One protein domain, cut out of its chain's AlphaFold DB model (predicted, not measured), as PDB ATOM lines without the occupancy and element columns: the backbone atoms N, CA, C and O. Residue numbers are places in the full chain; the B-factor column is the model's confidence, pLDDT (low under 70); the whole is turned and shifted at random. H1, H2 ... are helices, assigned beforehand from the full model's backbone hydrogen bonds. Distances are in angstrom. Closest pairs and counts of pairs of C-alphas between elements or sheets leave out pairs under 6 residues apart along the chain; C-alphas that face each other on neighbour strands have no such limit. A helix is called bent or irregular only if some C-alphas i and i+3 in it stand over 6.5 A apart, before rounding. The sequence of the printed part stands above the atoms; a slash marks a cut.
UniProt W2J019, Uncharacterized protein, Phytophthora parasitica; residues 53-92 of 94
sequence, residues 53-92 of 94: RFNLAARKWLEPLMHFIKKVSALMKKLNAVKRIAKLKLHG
ATOM      1  N   ARG A  53     -12.483  11.165  45.220       87.00
ATOM      2  CA  ARG A  53     -11.893  11.362  46.556       87.00
ATOM      3  C   ARG A  53     -12.683  10.624  47.638       87.00
ATOM      4  O   ARG A  53     -12.085   9.942  48.468       87.00
ATOM      5  N   PHE A  54     -14.013  10.684  47.579       90.00
ATOM      6  CA  PHE A  54     -14.898   9.942  48.472       90.00
ATOM      7  C   PHE A  54     -14.708   8.427  48.339       90.00
ATOM      8  O   PHE A  54     -14.502   7.743  49.337       90.00
ATOM      9  N   ASN A  55     -14.676   7.900  47.112       90.12
ATOM     10  CA  ASN A  55     -14.425   6.478  46.876       90.12
ATOM     11  C   ASN A  55     -13.059   6.029  47.409       90.12
ATOM     12  O   ASN A  55     -12.938   4.914  47.916       90.12
ATOM     13  N   LEU A  56     -12.029   6.872  47.321       90.69
ATOM     14  CA  LEU A  56     -10.718   6.564  47.888       90.69
ATOM     15  C   LEU A  56     -10.758   6.520  49.423       90.69
ATOM     16  O   LEU A  56     -10.192   5.603  50.019       90.69
ATOM     17  N   ALA A  57     -11.459   7.464  50.055       94.00
ATOM     18  CA  ALA A  57     -11.663   7.477  51.502       94.00
ATOM     19  C   ALA A  57     -12.448   6.240  51.971       94.00
ATOM     20  O   ALA A  57     -11.997   5.536  52.872       94.00
ATOM     21  N   ALA A  58     -13.555   5.914  51.300       94.88
ATOM     22  CA  ALA A  58     -14.346   4.721  51.582       94.88
ATOM     23  C   ALA A  58     -13.519   3.435  51.428       94.88
ATOM     24  O   ALA A  58     -13.600   2.543  52.266       94.88
ATOM     25  N   ARG A  59     -12.667   3.341  50.397       94.25
ATOM     26  CA  ARG A  59     -11.763   2.192  50.214       94.25
ATOM     27  C   ARG A  59     -10.789   2.021  51.376       94.25
ATOM     28  O   ARG A  59     -10.635   0.896  51.837       94.25
ATOM     29  N   LYS A  60     -10.163   3.107  51.843       96.31
ATOM     30  CA  LYS A  60      -9.271   3.075  53.017       96.31
ATOM     31  C   LYS A  60     -10.029   2.676  54.280       96.31
ATOM     32  O   LYS A  60      -9.579   1.816  55.023       96.31
ATOM     33  N   TRP A  61     -11.211   3.249  54.487       97.06
ATOM     34  CA  TRP A  61     -12.064   2.924  55.628       97.06
ATOM     35  C   TRP A  61     -12.458   1.441  55.669       97.06
ATOM     36  O   TRP A  61     -12.493   0.819  56.726       97.06
ATOM     37  N   LEU A  62     -12.727   0.855  54.502       96.88
ATOM     38  CA  LEU A  62     -13.135  -0.541  54.359       96.88
ATOM     39  C   LEU A  62     -11.962  -1.528  54.273       96.88
ATOM     40  O   LEU A  62     -12.200  -2.734  54.184       96.88
ATOM     41  N   GLU A  63     -10.711  -1.066  54.296       96.69
ATOM     42  CA  GLU A  63      -9.522  -1.914  54.168       96.69
ATOM     43  C   GLU A  63      -9.466  -3.053  55.210       96.69
ATOM     44  O   GLU A  63      -9.257  -4.201  54.801       96.69
ATOM     45  N   PRO A  64      -9.787  -2.836  56.504       97.62
ATOM     46  CA  PRO A  64      -9.842  -3.925  57.488       97.62
ATOM     47  C   PRO A  64     -10.899  -4.996  57.150       97.62
ATOM     48  O   PRO A  64     -10.717  -6.192  57.396       97.62
ATOM     49  N   LEU A  65     -12.005  -4.582  56.524       96.88
ATOM     50  CA  LEU A  65     -13.128  -5.444  56.137       96.88
ATOM     51  C   LEU A  65     -12.958  -6.059  54.741       96.88
ATOM     52  O   LEU A  65     -13.802  -6.841  54.295       96.88
ATOM     53  N   MET A  66     -11.862  -5.754  54.041       94.88
ATOM     54  CA  MET A  66     -11.669  -6.135  52.643       94.88
ATOM     55  C   MET A  66     -11.711  -7.653  52.432       94.88
ATOM     56  O   MET A  66     -12.172  -8.130  51.394       94.88
ATOM     57  N   HIS A  67     -11.274  -8.436  53.422       95.19
ATOM     58  CA  HIS A  67     -11.342  -9.896  53.381       95.19
ATOM     59  C   HIS A  67     -12.796 -10.405  53.315       95.19
ATOM     60  O   HIS A  67     -13.105 -11.308  52.534       95.19
ATOM     61  N   PHE A  68     -13.704  -9.800  54.085       96.88
ATOM     62  CA  PHE A  68     -15.124 -10.133  54.090       96.88
ATOM     63  C   PHE A  68     -15.795  -9.662  52.798       96.88
ATOM     64  O   PHE A  68     -16.466 -10.445  52.128       96.88
ATOM     65  N   ILE A  69     -15.512  -8.426  52.377       95.94
ATOM     66  CA  ILE A  69     -16.018  -7.857  51.118       95.94
ATOM     67  C   ILE A  69     -15.630  -8.740  49.924       95.94
ATOM     68  O   ILE A  69     -16.464  -9.027  49.064       95.94
ATOM     69  N   LYS A  70     -14.389  -9.244  49.879       96.12
ATOM     70  CA  LYS A  70     -13.934 -10.179  48.838       96.12
ATOM     71  C   LYS A  70     -14.719 -11.493  48.852       96.12
ATOM     72  O   LYS A  70     -15.092 -11.970  47.780       96.12
ATOM     73  N   LYS A  71     -15.011 -12.063  50.030       96.56
ATOM     74  CA  LYS A  71     -15.837 -13.282  50.153       96.56
ATOM     75  C   LYS A  71     -17.257 -13.050  49.636       96.56
ATOM     76  O   LYS A  71     -17.734 -13.837  48.819       96.56
ATOM     77  N   VAL A  72     -17.897 -11.952  50.044       95.56
ATOM     78  CA  VAL A  72     -19.242 -11.581  49.574       95.56
ATOM     79  C   VAL A  72     -19.238 -11.341  48.062       95.56
ATOM     80  O   VAL A  72     -20.077 -11.888  47.354       95.56
ATOM     81  N   SER A  73     -18.250 -10.617  47.529       95.25
ATOM     82  CA  SER A  73     -18.102 -10.390  46.084       95.25
ATOM     83  C   SER A  73     -17.948 -11.698  45.300       95.25
ATOM     84  O   SER A  73     -18.598 -11.885  44.270       95.25
ATOM     85  N   ALA A  74     -17.133 -12.635  45.792       95.38
ATOM     86  CA  ALA A  74     -16.969 -13.947  45.170       95.38
ATOM     87  C   ALA A  74     -18.277 -14.756  45.179       95.38
ATOM     88  O   ALA A  74     -18.612 -15.391  44.177       95.38
ATOM     89  N   LEU A  75     -19.031 -14.707  46.281       93.12
ATOM     90  CA  LEU A  75     -20.344 -15.341  46.376       93.12
ATOM     91  C   LEU A  75     -21.335 -14.715  45.387       93.12
ATOM     92  O   LEU A  75     -21.931 -15.443  44.597       93.12
ATOM     93  N   MET A  76     -21.453 -13.385  45.360       92.81
ATOM     94  CA  MET A  76     -22.333 -12.669  44.429       92.81
ATOM     95  C   MET A  76     -22.015 -13.014  42.971       92.81
ATOM     96  O   MET A  76     -22.920 -13.338  42.208       92.81
ATOM     97  N   LYS A  77     -20.730 -13.054  42.587       92.56
ATOM     98  CA  LYS A  77     -20.313 -13.470  41.236       92.56
ATOM     99  C   LYS A  77     -20.770 -14.888  40.892       92.56
ATOM    100  O   LYS A  77     -21.229 -15.121  39.779       92.56
ATOM    101  N   LYS A  78     -20.678 -15.834  41.836       89.38
ATOM    102  CA  LYS A  78     -21.194 -17.198  41.631       89.38
ATOM    103  C   LYS A  78     -22.711 -17.184  41.463       89.38
ATOM    104  O   LYS A  78     -23.225 -17.849  40.565       89.38
ATOM    105  N   LEU A  79     -23.419 -16.430  42.298       89.44
ATOM    106  CA  LEU A  79     -24.878 -16.362  42.300       89.44
ATOM    107  C   LEU A  79     -25.466 -15.609  41.098       89.44
ATOM    108  O   LEU A  79     -26.604 -15.883  40.738       89.44
ATOM    109  N   ASN A  80     -24.685 -14.770  40.414       89.25
ATOM    110  CA  ASN A  80     -25.125 -13.980  39.257       89.25
ATOM    111  C   ASN A  80     -25.379 -14.798  37.967       89.25
ATOM    112  O   ASN A  80     -25.666 -14.245  36.909       89.25
ATOM    113  N   ALA A  81     -25.255 -16.126  38.008       91.44
ATOM    114  CA  ALA A  81     -25.622 -16.970  36.873       91.44
ATOM    115  C   ALA A  81     -27.152 -17.079  36.757       91.44
ATOM    116  O   ALA A  81     -27.811 -17.363  37.754       91.44
ATOM    117  N   VAL A  82     -27.710 -16.971  35.545       88.94
ATOM    118  CA  VAL A  82     -29.169 -16.964  35.279       88.94
ATOM    119  C   VAL A  82     -29.927 -18.076  36.019       88.94
ATOM    120  O   VAL A  82     -30.924 -17.810  36.684       88.94
ATOM    121  N   LYS A  83     -29.421 -19.317  35.991       90.38
ATOM    122  CA  LYS A  83     -30.033 -20.460  36.703       90.38
ATOM    123  C   LYS A  83     -30.027 -20.292  38.227       90.38
ATOM    124  O   LYS A  83     -30.965 -20.706  38.902       90.38
ATOM    125  N   ARG A  84     -28.964 -19.700  38.779       87.56
ATOM    126  CA  ARG A  84     -28.818 -19.457  40.221       87.56
ATOM    127  C   ARG A  84     -29.670 -18.279  40.675       87.56
ATOM    128  O   ARG A  84     -30.295 -18.389  41.719       87.56
ATOM    129  N   ILE A  85     -29.788 -17.241  39.849       88.94
ATOM    130  CA  ILE A  85     -30.748 -16.151  40.048       88.94
ATOM    131  C   ILE A  85     -32.179 -16.709  40.066       88.94
ATOM    132  O   ILE A  85     -32.925 -16.478  41.008       88.94
ATOM    133  N   ALA A  86     -32.564 -17.510  39.069       90.12
ATOM    134  CA  ALA A  86     -33.893 -18.124  39.041       90.12
ATOM    135  C   ALA A  86     -34.164 -18.961  40.303       90.12
ATOM    136  O   ALA A  86     -35.223 -18.842  40.910       90.12
ATOM    137  N   LYS A  87     -33.178 -19.745  40.754       91.06
ATOM    138  CA  LYS A  87     -33.296 -20.538  41.982       91.06
ATOM    139  C   LYS A  87     -33.434 -19.676  43.237       91.06
ATOM    140  O   LYS A  87     -34.258 -19.983  44.087       91.06
ATOM    141  N   LEU A  88     -32.664 -18.599  43.358       88.50
ATOM    142  CA  LEU A  88     -32.820 -17.656  44.462       88.50
ATOM    143  C   LEU A  88     -34.237 -17.052  44.462       88.50
ATOM    144  O   LEU A  88     -34.790 -16.840  45.537       88.50
ATOM    145  N   LYS A  89     -34.827 -16.781  43.278       90.44
ATOM    146  CA  LYS A  89     -36.162 -16.155  43.168       90.44
ATOM    147  C   LYS A  89     -37.225 -17.088  43.718       90.44
ATOM    148  O   LYS A  89     -38.096 -16.656  44.460       90.44
ATOM    149  N   LEU A  90     -37.087 -18.378  43.418       92.50
ATOM    150  CA  LEU A  90     -37.941 -19.433  43.962       92.50
ATOM    151  C   LEU A  90     -37.854 -19.548  45.492       92.50
ATOM    152  O   LEU A  90     -38.801 -20.013  46.112       92.50
ATOM    153  N   HIS A  91     -36.745 -19.119  46.101       90.25
ATOM    154  CA  HIS A  91     -36.548 -19.124  47.554       90.25
ATOM    155  C   HIS A  91     -36.813 -17.760  48.221       90.25
ATOM    156  O   HIS A  91     -36.524 -17.611  49.404       90.25
ATOM    157  N   GLY A  92     -37.352 -16.771  47.495       88.44
ATOM    158  CA  GLY A  92     -37.722 -15.465  48.057       88.44
ATOM    159  C   GLY A  92     -36.547 -14.536  48.388       88.44
ATOM    160  O   GLY A  92     -36.725 -13.571  49.121       88.44
TER     161      GLY A  92
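AT A GLANCE: This is residues 53 to 92 of the 94 residues of an uncharacterized protein of Phytophthora parasitica (UniProt W2J019). An open, stretched chain of three helices: a long helix, H2, makes most of the length, and a shorter helix turns off at each of its ends, H1 before it and H3 after it. The three do not gather round a common core, and H1 and H3 lie at opposite ends of the model. The printed part has 40 residues, with three named helices in the order H1, H2, H3 and no named strand, and its class is all helix. It is extended, with a radius of gyration of the C-alphas of 14.3 A, and the C-alphas span 39 by 19 by 16 A.

HOW THE PARTS SIT: H1, residues 53 to 61, and H2, residues 63 to 79, meet only through their link. H2 has a kink of 29 degrees near residue 70. H3, residues 82 to 90, is close to H2 but not clearly touching it, and the closest C-alphas, those of Leu 79 and Ile 85, are 6.3 A apart. The lines of H2 and H3 are about perpendicular, at 86 degrees. H1 and H3 are apart. Every O i to N i+4 pair is within hydrogen-bond range in H1 and H3, and 11 of 13 are in H2.

IN THESE COORDINATES: H1 begins at C-alpha 53, at (-11.893, 11.362, 46.556), and is 12.4 A long from first to last C-alpha. H2 begins at C-alpha 63, at (-9.522, -1.914, 54.168), and is 24.2 A long; it is irregular, with C-alphas 64 and 67 7.4 A apart. H3 is 12.6 A long and ends at C-alpha 90, at (-37.941, -19.433, 43.962).

THE WHOLE: The two C-alphas farthest apart, those of Arg 53 and Leu 90, are 40.4 A apart. Residues 53 to 78 and 81 to 86 stand free. Both links are tight, and the printed part has no cut. The mean pLDDT of the printed part is 92.7, and no printed residue is under 70.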